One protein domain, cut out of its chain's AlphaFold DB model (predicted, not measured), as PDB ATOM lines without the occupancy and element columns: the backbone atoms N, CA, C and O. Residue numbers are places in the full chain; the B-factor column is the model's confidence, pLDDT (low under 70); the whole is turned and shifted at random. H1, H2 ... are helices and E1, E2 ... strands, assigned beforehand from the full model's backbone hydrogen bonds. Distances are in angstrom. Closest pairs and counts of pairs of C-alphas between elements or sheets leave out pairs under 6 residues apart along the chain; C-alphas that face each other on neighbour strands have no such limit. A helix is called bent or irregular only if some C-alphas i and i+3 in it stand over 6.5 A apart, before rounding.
ATOM      1  N   TYR A 233     125.248 168.640 138.164       65.69
ATOM      2  CA  TYR A 233     123.842 169.015 138.093       65.69
ATOM      3  C   TYR A 233     123.432 169.367 136.657       65.69
ATOM      4  O   TYR A 233     124.053 170.245 136.052       65.69
ATOM      5  N   PRO A 234     122.346 168.768 136.126       62.34
ATOM      6  CA  PRO A 234     121.797 169.158 134.833       62.34
ATOM      7  C   PRO A 234     121.321 170.615 134.859       62.34
ATOM      8  O   PRO A 234     120.661 171.032 135.824       62.34
ATOM      9  N   ALA A 235     121.604 171.374 133.800       53.66
ATOM     10  CA  ALA A 235     121.201 172.769 133.626       53.66
ATOM     11  C   ALA A 235     119.671 172.933 133.699       53.66
ATOM     12  O   ALA A 235     119.182 173.876 134.316       53.66
ATOM     13  N   ASN A 236     118.925 171.938 133.200       53.41
ATOM     14  CA  ASN A 236     117.456 171.913 133.167       53.41
ATOM     15  C   ASN A 236     116.812 171.097 134.299       53.41
ATOM     16  O   ASN A 236     115.632 170.752 134.233       53.41
ATOM     17  N   SER A 237     117.572 170.740 135.335       48.72
ATOM     18  CA  SER A 237     117.012 169.990 136.458       48.72
ATOM     19  C   SER A 237     115.897 170.799 137.146       48.72
ATOM     20  O   SER A 237     116.134 171.957 137.487       48.72
ATOM     21  N   PRO A 238     114.719 170.203 137.434       46.16
ATOM     22  CA  PRO A 238     113.653 170.856 138.202       46.16
ATOM     23  C   PRO A 238     114.041 171.082 139.672       46.16
ATOM     24  O   PRO A 238     113.258 171.640 140.439       46.16
ATOM     25  N   ILE A 239     115.231 170.627 140.076       48.62
ATOM     26  CA  ILE A 239     115.809 170.858 141.392       48.62
ATOM     27  C   ILE A 239     116.135 172.355 141.503       48.62
ATOM     28  O   ILE A 239     116.998 172.836 140.758       48.62
ATOM     29  N   PRO A 240     115.490 173.090 142.431       56.41
ATOM     30  CA  PRO A 240     115.790 174.496 142.665       56.41
ATOM     31  C   PRO A 240     117.287 174.680 142.915       56.41
ATOM     32  O   PRO A 240     117.898 173.869 143.613       56.41
ATOM     33  N   GLU A 241     117.876 175.753 142.387       57.38
ATOM     34  CA  GLU A 241     119.296 176.096 142.569       57.38
ATOM     35  C   GLU A 241     119.713 175.956 144.048       57.38
ATOM     36  O   GLU A 241     120.703 175.298 144.372       57.38
ATOM     37  N   ALA A 242     118.848 176.424 144.956       53.53
ATOM     38  CA  ALA A 242     118.983 176.309 146.406       53.53
ATOM     39  C   ALA A 242     119.240 174.876 146.917       53.53
ATOM     40  O   ALA A 242     120.000 174.692 147.863       53.53
ATOM     41  N   GLN A 243     118.662 173.846 146.298       57.44
ATOM     42  CA  GLN A 243     118.789 172.454 146.740       57.44
ATOM     43  C   GLN A 243     120.082 171.796 146.229       57.44
ATOM     44  O   GLN A 243     120.747 171.098 146.991       57.44
ATOM     45  N   LYS A 244     120.531 172.134 145.009       61.09
ATOM     46  CA  LYS A 244     121.863 171.756 144.483       61.09
ATOM     47  C   LYS A 244     122.993 172.298 145.366       61.09
ATOM     48  O   LYS A 244     124.006 171.641 145.619       61.09
ATOM     49  N   ILE A 245     122.776 173.510 145.863       58.59
ATOM     50  CA  ILE A 245     123.662 174.228 146.770       58.59
ATOM     51  C   ILE A 245     123.621 173.626 148.178       58.59
ATOM     52  O   ILE A 245     124.674 173.393 148.764       58.59
ATOM     53  N   THR A 246     122.436 173.307 148.706       60.34
ATOM     54  CA  THR A 246     122.276 172.686 150.037       60.34
ATOM     55  C   THR A 246     123.004 171.340 150.128       60.34
ATOM     56  O   THR A 246     123.606 171.020 151.150       60.34
ATOM     57  N   ASP A 247     123.044 170.577 149.042       64.12
ATOM     58  CA  ASP A 247     123.748 169.297 148.980       64.12
ATOM     59  C   ASP A 247     125.279 169.430 149.029       64.12
ATOM     60  O   ASP A 247     125.953 168.535 149.541       64.12
ATOM     61  N   VAL A 248     125.852 170.514 148.500       61.09
ATOM     62  CA  VAL A 248     127.298 170.802 148.605       61.09
ATOM     63  C   VAL A 248     127.604 171.463 149.949       61.09
ATOM     64  O   VAL A 248     128.576 171.113 150.619       61.09
ATOM     65  N   LEU A 249     126.745 172.387 150.377       61.19
ATOM     66  CA  LEU A 249     126.918 173.145 151.607       61.19
ATOM     67  C   LEU A 249     126.649 172.325 152.862       61.19
ATOM     68  O   LEU A 249     127.302 172.605 153.851       61.19
ATOM     69  N   SER A 250     125.806 171.291 152.846       60.12
ATOM     70  CA  SER A 250     125.564 170.415 154.011       60.12
ATOM     71  C   SER A 250     126.829 169.700 154.505       60.12
ATOM     72  O   SER A 250     126.972 169.447 155.701       60.12
ATOM     73  N   VAL A 251     127.781 169.438 153.601       58.22
ATOM     74  CA  VAL A 251     129.107 168.874 153.915       58.22
ATOM     75  C   VAL A 251     130.027 169.927 154.556       58.22
ATOM     76  O   VAL A 251     130.856 169.602 155.404       58.22
ATOM     77  N   ILE A 252     129.862 171.198 154.184       55.41
ATOM     78  CA  ILE A 252     130.677 172.333 154.648       55.41
ATOM     79  C   ILE A 252     130.097 172.944 155.940       55.41
ATOM     80  O   ILE A 252     130.826 173.352 156.841       55.41
ATOM     81  N   SER A 253     128.774 172.994 156.071       52.91
ATOM     82  CA  SER A 253     128.056 173.674 157.148       52.91
ATOM     83  C   SER A 253     128.123 172.917 158.470       52.91
ATOM     84  O   SER A 253     128.147 173.554 159.519       52.91
ATOM     85  N   SER A 254     128.198 171.579 158.439       53.03
ATOM     86  CA  SER A 254     128.314 170.753 159.652       53.03
ATOM     87  C   SER A 254     129.636 170.956 160.401       53.03
ATOM     88  O   SER A 254     129.728 170.609 161.576       53.03
ATOM     89  N   SER A 255     130.651 171.516 159.737       50.28
ATOM     90  CA  SER A 255     132.006 171.670 160.272       50.28
ATOM     91  C   SER A 255     132.398 173.121 160.582       50.28
ATOM     92  O   SER A 255     133.358 173.328 161.322       50.28
ATOM     93  N   LEU A 256     131.666 174.124 160.074       54.41
ATOM     94  CA  LEU A 256     132.073 175.539 160.144       54.41
ATOM     95  C   LEU A 256     131.102 176.482 160.869       54.41
ATOM     96  O   LEU A 256     131.520 177.577 161.239       54.41
ATOM     97  N   ILE A 257     129.833 176.114 161.075       56.50
ATOM     98  CA  ILE A 257     128.827 177.038 161.628       56.50
ATOM     99  C   ILE A 257     128.619 176.756 163.126       56.50
ATOM    100  O   ILE A 257     128.167 175.664 163.477       56.50
ATOM    101  N   PRO A 258     128.910 177.713 164.030       58.94
ATOM    102  CA  PRO A 258     128.586 177.565 165.444       58.94
ATOM    103  C   PRO A 258     127.077 177.366 165.625       58.94
ATOM    104  O   PRO A 258     126.279 178.101 165.043       58.94
ATOM    105  N   SER A 259     126.676 176.433 166.495       58.28
ATOM    106  CA  SER A 259     125.268 176.128 166.817       58.28
ATOM    107  C   SER A 259     124.438 177.341 167.268       58.28
ATOM    108  O   SER A 259     123.214 177.274 167.342       58.28
ATOM    109  N   ASP A 260     125.095 178.453 167.590       64.75
ATOM    110  CA  ASP A 260     124.478 179.670 168.100       64.75
ATOM    111  C   ASP A 260     123.905 180.613 167.037       64.75
ATOM    112  O   ASP A 260     123.128 181.493 167.412       64.75
ATOM    113  N   CYS A 261     124.212 180.415 165.750       68.94
ATOM    114  CA  CYS A 261     123.731 181.274 164.658       68.94
ATOM    115  C   CYS A 261     122.336 180.896 164.118       68.94
ATOM    116  O   CYS A 261     121.815 181.584 163.245       68.94
ATOM    117  N   GLY A 262     121.701 179.852 164.665       72.56
ATOM    118  CA  GLY A 262     120.352 179.431 164.276       72.56
ATOM    119  C   GLY A 262     120.288 178.760 162.899       72.56
ATOM    120  O   GLY A 262     121.288 178.245 162.397       72.56
ATOM    121  N   VAL A 263     119.089 178.725 162.308       75.88
ATOM    122  CA  VAL A 263     118.891 178.236 160.934       75.88
ATOM    123  C   VAL A 263     119.428 179.287 159.966       75.88
ATOM    124  O   VAL A 263     119.092 180.467 160.074       75.88
ATOM    125  N   MET A 264     120.296 178.844 159.060       73.56
ATOM    126  CA  MET A 264     121.000 179.700 158.114       73.56
ATOM    127  C   MET A 264     120.378 179.584 156.724       73.56
ATOM    128  O   MET A 264     120.277 178.485 156.178       73.56
ATOM    129  N   ASN A 265     120.075 180.726 156.118       75.31
ATOM    130  CA  ASN A 265     119.704 180.847 154.721       75.31
ATOM    131  C   ASN A 265     120.957 181.084 153.884       75.31
ATOM    132  O   ASN A 265     121.716 182.037 154.098       75.31
ATOM    133  N   PHE A 266     121.149 180.230 152.886       72.75
ATOM    134  CA  PHE A 266     122.243 180.351 151.939       72.75
ATOM    135  C   PHE A 266     121.795 181.141 150.722       72.75
ATOM    136  O   PHE A 266     120.781 180.837 150.095       72.75
ATOM    137  N   LYS A 267     122.583 182.152 150.372       76.75
ATOM    138  CA  LYS A 267     122.443 182.880 149.119       76.75
ATOM    139  C   LYS A 267     123.680 182.654 148.277       76.75
ATOM    140  O   LYS A 267     124.800 182.708 148.783       76.75
ATOM    141  N   THR A 268     123.463 182.426 146.994       74.94
ATOM    142  CA  THR A 268     124.515 182.196 146.011       74.94
ATOM    143  C   THR A 268     124.460 183.230 144.915       74.94
ATOM    144  O   THR A 268     123.406 183.753 144.565       74.94
ATOM    145  N   ILE A 269     125.637 183.542 144.394       78.69
ATOM    146  CA  ILE A 269     125.821 184.441 143.270       78.69
ATOM    147  C   ILE A 269     126.773 183.732 142.307       78.69
ATOM    148  O   ILE A 269     127.932 183.481 142.656       78.69
ATOM    149  N   LYS A 270     126.278 183.401 141.106       79.06
ATOM    150  CA  LYS A 270     127.113 182.940 139.988       79.06
ATOM    151  C   LYS A 270     128.040 184.086 139.606       79.06
ATOM    152  O   LYS A 270     127.569 185.148 139.206       79.06
ATOM    153  N   LEU A 271     129.344 183.897 139.785       78.25
ATOM    154  CA  LEU A 271     130.311 184.973 139.592       78.25
ATOM    155  C   LEU A 271     130.903 184.933 138.189       78.25
ATOM    156  O   LEU A 271     130.890 185.941 137.488       78.25
ATOM    157  N   LEU A 272     131.407 183.767 137.781       78.06
ATOM    158  CA  LEU A 272     131.940 183.543 136.440       78.06
ATOM    159  C   LEU A 272     131.975 182.052 136.093       78.06
ATOM    160  O   LEU A 272     132.029 181.197 136.978       78.06
ATOM    161  N   THR A 273     132.005 181.753 134.799       79.69
ATOM    162  CA  THR A 273     132.330 180.420 134.276       79.69
ATOM    163  C   THR A 273     133.844 180.342 134.062       79.69
ATOM    164  O   THR A 273     134.403 181.142 133.315       79.69
ATOM    165  N   LEU A 274     134.516 179.416 134.753       71.06
ATOM    166  CA  LEU A 274     135.970 179.219 134.679       71.06
ATOM    167  C   LEU A 274     136.370 178.523 133.379       71.06
ATOM    168  O   LEU A 274     137.328 178.925 132.724       71.06
ATOM    169  N   PHE A 275     135.631 177.472 133.027       73.06
ATOM    170  CA  PHE A 275     135.865 176.660 131.840       73.06
ATOM    171  C   PHE A 275     134.530 176.210 131.262       73.06
ATOM    172  O   PHE A 275     133.624 175.861 132.016       73.06
ATOM    173  N   ASN A 276     134.437 176.181 129.939       78.94
ATOM    174  CA  ASN A 276     133.359 175.535 129.202       78.94
ATOM    175  C   ASN A 276     134.012 174.563 128.213       78.94
ATOM    176  O   ASN A 276     134.958 174.938 127.515       78.94
ATOM    177  N   PHE A 277     133.568 173.310 128.215       78.31
ATOM    178  CA  PHE A 277     134.068 172.271 127.326       78.31
ATOM    179  C   PHE A 277     132.954 171.287 126.946       78.31
ATOM    180  O   PHE A 277     132.079 170.991 127.763       78.31
ATOM    181  N   PRO A 278     132.980 170.746 125.718       79.44
ATOM    182  CA  PRO A 278     132.066 169.686 125.329       79.44
ATOM    183  C   PRO A 278     132.484 168.356 125.964       79.44
ATOM    184  O   PRO A 278     133.663 167.999 125.996       79.44
ATOM    185  N   PHE A 312     132.050 179.127 138.929       78.69
ATOM    186  CA  PHE A 312     132.481 179.654 140.208       78.69
ATOM    187  C   PHE A 312     131.350 180.437 140.872       78.69
ATOM    188  O   PHE A 312     130.863 181.444 140.345       78.69
ATOM    189  N   TYR A 313     130.958 179.978 142.053       76.25
ATOM    190  CA  TYR A 313     129.925 180.577 142.879       76.25
ATOM    191  C   TYR A 313     130.544 181.199 144.124       76.25
ATOM    192  O   TYR A 313     131.345 180.570 144.818       76.25
ATOM    193  N   ILE A 314     130.111 182.416 144.449       79.25
ATOM    194  CA  ILE A 314     130.232 182.927 145.814       79.25
ATOM    195  C   ILE A 314     128.945 182.589 146.537       79.25
ATOM    196  O   ILE A 314     127.850 182.799 146.011       79.25
ATOM    197  N   TYR A 315     129.079 182.095 147.756       77.06
ATOM    198  CA  TYR A 315     127.956 181.946 148.658       77.06
ATOM    199  C   TYR A 315     128.195 182.732 149.932       77.06
ATOM    200  O   TYR A 315     129.327 182.941 150.360       77.06
ATOM    201  N   TYR A 316     127.109 183.163 150.548       79.12
ATOM    202  CA  TYR A 316     127.126 183.638 151.915       79.12
ATOM    203  C   TYR A 316     125.918 183.074 152.640       79.12
ATOM    204  O   TYR A 316     124.838 182.905 152.068       79.12
ATOM    205  N   SER A 317     126.129 182.752 153.905       77.81
ATOM    206  CA  SER A 317     125.067 182.309 154.795       77.81
ATOM    207  C   SER A 317     124.728 183.421 155.771       77.81
ATOM    208  O   SER A 317     125.625 184.077 156.306       77.81
ATOM    209  N   VAL A 318     123.434 183.646 155.972       81.00
ATOM    210  CA  VAL A 318     122.905 184.585 156.966       81.00
ATOM    211  C   VAL A 318     121.762 183.924 157.729       81.00
ATOM    212  O   VAL A 318     121.047 183.118 157.138       81.00
ATOM    213  N   PRO A 319     121.552 184.250 159.013       80.62
ATOM    214  CA  PRO A 319     120.432 183.702 159.764       80.62
ATOM    215  C   PRO A 319     119.086 184.117 159.167       80.62
ATOM    216  O   PRO A 319     118.924 185.260 158.733       80.62
ATOM    217  N   ASP A 320     118.107 183.217 159.215       80.50
ATOM    218  CA  ASP A 320     116.740 183.480 158.742       80.50
ATOM    219  C   ASP A 320     116.068 184.585 159.559       80.50
ATOM    220  O   ASP A 320     115.405 185.466 159.011       80.50
ATOM    221  N   ASP A 321     116.298 184.564 160.874       82.75
ATOM    222  CA  ASP A 321     115.841 185.580 161.816       82.75
ATOM    223  C   ASP A 321     117.039 186.319 162.423       82.75
ATOM    224  O   ASP A 321     117.519 186.033 163.525       82.75
ATOM    225  N   ILE A 322     117.521 187.311 161.672       78.56
ATOM    226  CA  ILE A 322     118.610 188.201 162.092       78.56
ATOM    227  C   ILE A 322     118.283 188.869 163.437       78.56
ATOM    228  O   ILE A 322     119.184 189.100 164.244       78.56
ATOM    229  N   THR A 323     117.007 189.158 163.709       79.75
ATOM    230  CA  THR A 323     116.589 189.881 164.916       79.75
ATOM    231  C   THR A 323     116.782 189.020 166.158       79.75
ATOM    232  O   THR A 323     117.383 189.475 167.133       79.75
ATOM    233  N   GLN A 324     116.327 187.764 166.126       82.12
ATOM    234  CA  GLN A 324     116.508 186.837 167.247       82.12
ATOM    235  C   GLN A 324     117.980 186.521 167.508       82.12
ATOM    236  O   GLN A 324     118.418 186.524 168.662       82.12
ATOM    237  N   VAL A 325     118.765 186.305 166.449       81.50
ATOM    238  CA  VAL A 325     120.202 186.034 166.587       81.50
ATOM    239  C   VAL A 325     120.932 187.247 167.161       81.50
ATOM    240  O   VAL A 325     121.710 187.101 168.104       81.50
ATOM    241  N   LEU A 326     120.627 188.460 166.687       81.25
ATOM    242  CA  LEU A 326     121.231 189.683 167.213       81.25
ATOM    243  C   LEU A 326     120.854 189.920 168.682       81.25
ATOM    244  O   LEU A 326     121.718 190.288 169.474       81.25
ATOM    245  N   LEU A 327     119.603 189.663 169.079       84.06
ATOM    246  CA  LEU A 327     119.172 189.744 170.482       84.06
ATOM    247  C   LEU A 327     119.928 188.750 171.372       84.06
ATOM    248  O   LEU A 327     120.376 189.117 172.463       84.06
ATOM    249  N   LYS A 328     120.124 187.512 170.906       83.00
ATOM    250  CA  LYS A 328     120.903 186.498 171.627       83.00
ATOM    251  C   LYS A 328     122.367 186.927 171.773       83.00
ATOM    252  O   LYS A 328     122.894 186.895 172.885       83.00
ATOM    253  N   ILE A 329     122.990 187.410 170.694       84.88
ATOM    254  CA  ILE A 329     124.361 187.948 170.709       84.88
ATOM    255  C   ILE A 329     124.469 189.127 171.680       84.88
ATOM    256  O   ILE A 329     125.351 189.129 172.536       84.88
ATOM    257  N   MET A 330     123.553 190.098 171.609       84.69
ATOM    258  CA  MET A 330     123.532 191.244 172.524       84.69
ATOM    259  C   MET A 330     123.390 190.798 173.978       84.69
ATOM    260  O   MET A 330     124.086 191.320 174.838       84.69
ATOM    261  N   THR A 331     122.556 189.800 174.268       85.94
ATOM    262  CA  THR A 331     122.371 189.294 175.636       85.94
ATOM    263  C   THR A 331     123.648 188.642 176.175       85.94
ATOM    264  O   THR A 331     124.087 188.941 177.289       85.94
ATOM    265  N   VAL A 332     124.300 187.794 175.373       85.12
ATOM    266  CA  VAL A 332     125.561 187.135 175.749       85.12
ATOM    267  C   VAL A 332     126.688 188.159 175.906       85.12
ATOM    268  O   VAL A 332     127.398 188.146 176.914       85.12
ATOM    269  N   CYS A 333     126.825 189.084 174.954       87.44
ATOM    270  CA  CYS A 333     127.840 190.131 174.992       87.44
ATOM    271  C   CYS A 333     127.621 191.117 176.139       87.44
ATOM    272  O   CYS A 333     128.590 191.498 176.789       87.44
ATOM    273  N   ALA A 334     126.373 191.493 176.436       88.62
ATOM    274  CA  ALA A 334     126.049 192.341 177.579       88.62
ATOM    275  C   ALA A 334     126.447 191.651 178.882       88.62
ATOM    276  O   ALA A 334     127.069 192.274 179.732       88.62
ATOM    277  N   THR A 335     126.163 190.353 179.016       86.06
ATOM    278  CA  THR A 335     126.504 189.582 180.219       86.06
ATOM    279  C   THR A 335     128.020 189.474 180.410       86.06
ATOM    280  O   THR A 335     128.518 189.724 181.507       86.06
ATOM    281  N   ARG A 336     128.776 189.161 179.345       86.75
ATOM    282  CA  ARG A 336     130.249 189.080 179.396       86.75
ATOM    283  C   ARG A 336     130.887 190.437 179.686       86.75
ATOM    284  O   ARG A 336     131.685 190.548 180.612       86.75
ATOM    285  N   ALA A 337     130.483 191.475 178.952       88.00
ATOM    286  CA  ALA A 337     130.998 192.825 179.144       88.00
ATOM    287  C   ALA A 337     130.645 193.375 180.533       88.00
ATOM    288  O   ALA A 337     131.473 194.042 181.147       88.00
ATOM    289  N   ALA A 338     129.447 193.081 181.055       86.31
ATOM    290  CA  ALA A 338     129.041 193.474 182.403       86.31
ATOM    291  C   ALA A 338     129.897 192.792 183.472       86.31
ATOM    292  O   ALA A 338     130.298 193.450 184.427       86.31
ATOM    293  N   LEU A 339     130.216 191.507 183.303       87.44
ATOM    294  CA  LEU A 339     131.055 190.770 184.245       87.44
ATOM    295  C   LEU A 339     132.496 191.308 184.260       87.44
ATOM    296  O   LEU A 339     133.036 191.574 185.332       87.44
ATOM    297  N   GLU A 340     133.090 191.557 183.092       83.00
ATOM    298  CA  GLU A 340     134.428 192.158 182.982       83.00
ATOM    299  C   GLU A 340     134.477 193.584 183.544       83.00
ATOM    300  O   GLU A 340     135.375 193.932 184.316       83.00
ATOM    301  N   ALA A 341     133.482 194.407 183.201       84.94
ATOM    302  CA  ALA A 341     133.360 195.770 183.697       84.94
ATOM    303  C   ALA A 341     133.133 195.823 185.212       84.94
ATOM    304  O   ALA A 341     133.692 196.694 185.875       84.94
ATOM    305  N   ALA A 342     132.353 194.893 185.772       82.06
ATOM    306  CA  ALA A 342     132.123 194.800 187.210       82.06
ATOM    307  C   ALA A 342     133.416 194.448 187.959       82.06
ATOM    308  O   ALA A 342     133.750 195.110 188.941       82.06
ATOM    309  N   VAL A 343     134.182 193.469 187.466       85.44
ATOM    310  CA  VAL A 343     135.481 193.097 188.049       85.44
ATOM    311  C   VAL A 343     136.449 194.284 188.016       85.44
ATOM    312  O   VAL A 343     137.018 194.647 189.046       85.44
ATOM    313  N   LEU A 344     136.592 194.948 186.866       76.94
ATOM    314  CA  LEU A 344     137.464 196.120 186.727       76.94
ATOM    315  C   LEU A 344     136.980 197.322 187.545       76.94
ATOM    316  O   LEU A 344     137.798 198.043 188.115       76.94
ATOM    317  N   GLY A 345     135.670 197.528 187.652       77.69
ATOM    318  CA  GLY A 345     135.067 198.581 188.463       77.69
ATOM    319  C   GLY A 345     135.348 198.415 189.951       77.69
ATOM    320  O   GLY A 345     135.696 199.389 190.615       77.69
ATOM    321  N   VAL A 346     135.271 197.182 190.462       83.81
ATOM    322  CA  VAL A 346     135.624 196.866 191.855       83.81
ATOM    323  C   VAL A 346     137.121 197.072 192.093       83.81
ATOM    324  O   VAL A 346     137.494 197.748 193.049       83.81
ATOM    325  N   ILE A 347     137.981 196.566 191.201       89.19
ATOM    326  CA  ILE A 347     139.445 196.684 191.334       89.19
ATOM    327  C   ILE A 347     139.898 198.148 191.308       89.19
ATOM    328  O   ILE A 347     140.759 198.550 192.085       89.19
ATOM    329  N   THR A 348     139.323 198.956 190.418       86.31
ATOM    330  CA  THR A 348     139.714 200.362 190.245       86.31
ATOM    331  C   THR A 348     138.959 201.319 191.167       86.31
ATOM    332  O   THR A 348     139.325 202.490 191.244       86.31
ATOM    333  N   SER A 349     137.901 200.845 191.844       86.75
ATOM    334  CA  SER A 349     136.961 201.661 192.630       86.75
ATOM    335  C   SER A 349     136.447 202.899 191.875       86.75
ATOM    336  O   SER A 349     136.104 203.914 192.481       86.75
ATOM    337  N   ASN A 350     136.402 202.829 190.538       88.38
ATOM    338  CA  ASN A 350     136.035 203.938 189.670       88.38
ATOM    339  C   ASN A 350     134.900 203.522 188.714       88.38
ATOM    340  O   ASN A 350     135.144 202.829 187.720       88.38
ATOM    341  N   PRO A 351     133.655 203.970 188.959       78.06
ATOM    342  CA  PRO A 351     132.511 203.583 188.137       78.06
ATOM    343  C   PRO A 351     132.602 204.111 186.699       78.06
ATOM    344  O   PRO A 351     132.077 203.478 185.784       78.06
ATOM    345  N   ALA A 352     133.306 205.224 186.459       84.88
ATOM    346  CA  ALA A 352     133.498 205.745 185.107       84.88
ATOM    347  C   ALA A 352     134.379 204.810 184.260       84.88
ATOM    348  O   ALA A 352     134.108 204.609 183.075       84.88
ATOM    349  N   VAL A 353     135.388 204.184 184.878       81.94
ATOM    350  CA  VAL A 353     136.245 203.184 184.219       81.94
ATOM    351  C   VAL A 353     135.443 201.925 183.893       81.94
ATOM    352  O   VAL A 353     135.538 201.422 182.776       81.94
ATOM    353  N   ALA A 354     134.589 201.464 184.812       77.25
ATOM    354  CA  ALA A 354     133.709 200.318 184.574       77.25
ATOM    355  C   ALA A 354     132.776 200.540 183.369       77.25
ATOM    356  O   ALA A 354     132.684 199.688 182.489       77.25
ATOM    357  N   ILE A 355     132.134 201.712 183.281       84.31
ATOM    358  CA  ILE A 355     131.232 202.056 182.168       84.31
ATOM    359  C   ILE A 355     131.993 202.130 180.837       84.31
ATOM    360  O   ILE A 355     131.515 201.627 179.818       84.31
ATOM    361  N   ALA A 356     133.187 202.729 180.828       84.75
ATOM    362  CA  ALA A 356     134.010 202.814 179.624       84.75
ATOM    363  C   ALA A 356     134.441 201.424 179.123       84.75
ATOM    364  O   ALA A 356     134.353 201.142 177.926       84.75
ATOM    365  N   VAL A 357     134.850 200.541 180.040       85.69
ATOM    366  CA  VAL A 357     135.206 199.148 179.732       85.69
ATOM    367  C   VAL A 357     133.995 198.377 179.216       85.69
ATOM    368  O   VAL A 357     134.111 197.720 178.185       85.69
ATOM    369  N   PHE A 358     132.834 198.503 179.867       89.19
ATOM    370  CA  PHE A 358     131.593 197.866 179.423       89.19
ATOM    371  C   PHE A 358     131.270 198.238 177.976       89.19
ATOM    372  O   PHE A 358     131.118 197.356 177.137       89.19
ATOM    373  N   ASN A 359     131.229 199.535 177.663       86.81
ATOM    374  CA  ASN A 359     130.884 200.011 176.323       86.81
ATOM    375  C   ASN A 359     131.870 199.507 175.261       86.81
ATOM    376  O   ASN A 359     131.451 199.086 174.181       86.81
ATOM    377  N   ASN A 360     133.171 199.531 175.565       89.50
ATOM    378  CA  ASN A 360     134.197 199.054 174.643       89.50
ATOM    379  C   ASN A 360     134.083 197.539 174.406       89.50
ATOM    380  O   ASN A 360     134.033 197.097 173.258       89.50
ATOM    381  N   GLN A 361     133.977 196.746 175.474       86.12
ATOM    382  CA  GLN A 361     133.906 195.287 175.368       86.12
ATOM    383  C   GLN A 361     132.590 194.805 174.768       86.12
ATOM    384  O   GLN A 361     132.584 193.897 173.941       86.12
ATOM    385  N   PHE A 362     131.478 195.455 175.105       87.94
ATOM    386  CA  PHE A 362     130.178 195.164 174.516       87.94
ATOM    387  C   PHE A 362     130.192 195.385 173.002       87.94
ATOM    388  O   PHE A 362     129.790 194.502 172.241       87.94
ATOM    389  N   LYS A 363     130.732 196.526 172.549       88.50
ATOM    390  CA  LYS A 363     130.860 196.842 171.122       88.50
ATOM    391  C   LYS A 363     131.761 195.842 170.392       88.50
ATOM    392  O   LYS A 363     131.369 195.342 169.339       88.50
ATOM    393  N   ASN A 364     132.930 195.528 170.952       87.75
ATOM    394  CA  ASN A 364     133.872 194.586 170.341       87.75
ATOM    395  C   ASN A 364     133.296 193.163 170.282       87.75
ATOM    396  O   ASN A 364     133.422 192.496 169.257       87.75
ATOM    397  N   CYS A 365     132.607 192.724 171.338       84.56
ATOM    398  CA  CYS A 365     131.952 191.418 171.384       84.56
ATOM    399  C   CYS A 365     130.859 191.293 170.318       84.56
ATOM    400  O   CYS A 365     130.849 190.311 169.580       84.56
ATOM    401  N   ILE A 366     129.984 192.300 170.173       84.25
ATOM    402  CA  ILE A 366     128.939 192.278 169.137       84.25
ATOM    403  C   ILE A 366     129.562 192.173 167.748       84.25
ATOM    404  O   ILE A 366     129.109 191.365 166.944       84.25
ATOM    405  N   GLN A 367     130.606 192.956 167.461       83.31
ATOM    406  CA  GLN A 367     131.272 192.912 166.158       83.31
ATOM    407  C   GLN A 367     131.868 191.529 165.866       83.31
ATOM    408  O   GLN A 367     131.695 191.015 164.766       83.31
ATOM    409  N   GLN A 368     132.527 190.908 166.845       83.06
ATOM    410  CA  GLN A 368     133.139 189.591 166.664       83.06
ATOM    411  C   GLN A 368     132.104 188.468 166.527       83.06
ATOM    412  O   GLN A 368     132.243 187.630 165.642       83.06
ATOM    413  N   GLU A 369     131.070 188.437 167.372       79.88
ATOM    414  CA  GLU A 369     130.047 187.383 167.326       79.88
ATOM    415  C   GLU A 369     129.117 187.536 166.109       79.88
ATOM    416  O   GLU A 369     128.754 186.537 165.492       79.88
ATOM    417  N   ALA A 370     128.793 188.765 165.686       77.56
ATOM    418  CA  ALA A 370     127.999 188.991 164.475       77.56
ATOM    419  C   ALA A 370     128.739 188.548 163.203       77.56
ATOM    420  O   ALA A 370     128.125 187.963 162.311       77.56
ATOM    421  N   LEU A 371     130.058 188.772 163.129       75.00
ATOM    422  CA  LEU A 371     130.873 188.324 161.997       75.00
ATOM    423  C   LEU A 371     130.959 186.796 161.899       75.00
ATOM    424  O   LEU A 371     131.014 186.276 160.790       75.00
ATOM    425  N   LYS A 372     130.909 186.062 163.019       75.75
ATOM    426  CA  LYS A 372     130.883 184.586 163.001       75.75
ATOM    427  C   LYS A 372     129.601 184.014 162.396       75.75
ATOM    428  O   LYS A 372     129.622 182.896 161.893       75.75
ATOM    429  N   CYS A 373     128.502 184.768 162.441       74.38
ATOM    430  CA  CYS A 373     127.226 184.363 161.859       74.38
ATOM    431  C   CYS A 373     127.046 184.808 160.403       74.38
ATOM    432  O   CYS A 373     125.958 184.660 159.856       74.38
ATOM    433  N   ILE A 374     128.093 185.327 159.758       76.31
ATOM    434  CA  ILE A 374     128.140 185.501 158.307       76.31
ATOM    435  C   ILE A 374     129.285 184.634 157.806       76.31
ATOM    436  O   ILE A 374     130.448 184.956 158.027       76.31
ATOM    437  N   ASN A 375     128.965 183.536 157.125       72.88
ATOM    438  CA  ASN A 375     129.991 182.668 156.549       72.88
ATOM    439  C   ASN A 375     130.002 182.831 155.026       72.88
ATOM    440  O   ASN A 375     129.149 182.228 154.357       72.88
ATOM    441  N   PRO A 376     130.881 183.695 154.482       77.81
ATOM    442  CA  PRO A 376     131.119 183.767 153.056       77.81
ATOM    443  C   PRO A 376     132.051 182.634 152.632       77.81
ATOM    444  O   PRO A 376     133.035 182.324 153.300       77.81
ATOM    445  N   GLY A 377     131.789 182.066 151.468       70.81
ATOM    446  CA  GLY A 377     132.668 181.079 150.881       70.81
ATOM    447  C   GLY A 377     132.603 181.089 149.369       70.81
ATOM    448  O   GLY A 377     131.793 181.772 148.738       70.81
ATOM    449  N   ILE A 378     133.508 180.314 148.798       75.62
ATOM    450  CA  ILE A 378     133.582 180.072 147.367       75.62
ATOM    451  C   ILE A 378     133.337 178.593 147.121       75.62
ATOM    452  O   ILE A 378     133.756 177.746 147.912       75.62
ATOM    453  N   MET A 379     132.646 178.279 146.037       74.38
ATOM    454  CA  MET A 379     132.483 176.906 145.587       74.38
ATOM    455  C   MET A 379     132.540 176.839 144.070       74.38
ATOM    456  O   MET A 379     132.215 177.799 143.370       74.38
ATOM    457  N   THR A 380     132.929 175.674 143.579       73.81
ATOM    458  CA  THR A 380     132.974 175.382 142.154       73.81
ATOM    459  C   THR A 380     132.000 174.251 141.873       73.81
ATOM    460  O   THR A 380     132.069 173.207 142.521       73.81
ATOM    461  N   ILE A 381     131.093 174.459 140.923       79.50
ATOM    462  CA  ILE A 381     130.081 173.479 140.518       79.50
ATOM    463  C   ILE A 381     130.264 173.185 139.032       79.50
ATOM    464  O   ILE A 381     130.542 174.093 138.253       79.50
ATOM    465  N   LYS A 382     130.109 171.918 138.638       83.25
ATOM    466  CA  LYS A 382     130.037 171.529 137.230       83.25
ATOM    467  C   LYS A 382     128.574 171.481 136.796       83.25
ATOM    468  O   LYS A 382     127.813 170.623 137.243       83.25
ATOM    469  N   GLU A 383     128.196 172.420 135.946       83.56
ATOM    470  CA  GLU A 383     126.884 172.496 135.309       83.56
ATOM    471  C   GLU A 383     126.959 171.805 133.953       83.56
ATOM    472  O   GLU A 383     127.931 171.985 133.226       83.56
ATOM    473  N   THR A 384     125.964 170.995 133.607       84.75
ATOM    474  CA  THR A 384     125.967 170.281 132.323       84.75
ATOM    475  C   THR A 384     124.628 170.405 131.622       84.75
ATOM    476  O   THR A 384     123.593 170.242 132.265       84.75
ATOM    477  N   ASP A 385     124.635 170.590 130.309       83.25
ATOM    478  CA  ASP A 385     123.434 170.450 129.485       83.25
ATOM    479  C   ASP A 385     122.946 168.988 129.437       83.25
ATOM    480  O   ASP A 385     123.640 168.052 129.852       83.25
TER     481      ASP A 385
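AT A GLANCE: This is residues 233 to 278 and 312 to 385 of the 388 residues of an uncharacterized protein of Chryseobacterium shigense (UniProt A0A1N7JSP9). A narrow, twisted sheet of three strands has helix H1 over one face, and from one end of the sheet a long helical hairpin, H2 and H3, reaches away. This hairpin at one end and the bent far part of E1 at the other make the length of the model. The printed part has 120 residues with three named helices and three named strands, in the chain order H1 E1 E2 H2 H3 E3; the sheet order is E1 - E2 - E3, antiparallel throughout, and the class is mixed, helices and strands. The whole is extended, with a radius of gyration of the C-alphas of 21.1 A and spans of 74 by 24 by 21 A.

IN THESE COORDINATES: In the sheet, E1 is residues 264 to 278, 36.0 A from first to last C-alpha, and bends by 68 degrees at residue 275. E2 is residues 312 to 319, 23.3 A, and E3 is residues 375 to 384, 27.5 A, ending at C-alpha 384 (125.967, 170.281, 132.323). H1 is residues 241 to 256, 21.7 A, beginning at C-alpha 241 (119.296, 176.096, 142.569), with a kink of 51 degrees near residue 248. It is neither bent nor irregular, but only just: C-alphas 251 and 254 are 6.1 A apart. H2, the longest helix, is residues 322 to 348, 37.2 A, ending at C-alpha 348 (139.714, 200.362, 190.245). H3 is residues 351 to 372, 31.5 A.

HOW THE PARTS SIT: E2 is the inner strand. It is antiparallel to E1 at 176 degrees, with N 265 and O 318 at 2.8 A, within hydrogen-bond range. It is antiparallel to E3 at 136 degrees, with N 313 and O 379 at 2.8 A. Residues 233 to 234 make a short parallel pairing with residues 383 to 384 of E3. H1 is on the sheet in a two-layer arrangement, a helix on one face of a sheet; its closest C-alphas to E1 are those of Ala 242 and Phe 266, 7.6 A apart. H2 and H3 are not on the sheet. They form a helical hairpin and touch, their closest C-alphas being those of Gly 345 and Ala 354, 4.5 A apart. They run opposite ways at a shallow tilt of 33 degrees, only just short of steep. H1 is apart from both. In H2 and H3 every O i to N i+4 pair is within hydrogen-bond range; in H1, 7 of 12 are.

THE WHOLE: The two C-alphas farthest apart, those of Pro 278 and Ser 349, are 74.7 A apart. Residues 279 to 311 are not printed, and C-alphas 278 and 312 are 17.9 A apart across this cut between E1 and E2. Of the links printed whole, none is long. The mean pLDDT of the printed part is 75.4; residues 233 to 261 are under 70.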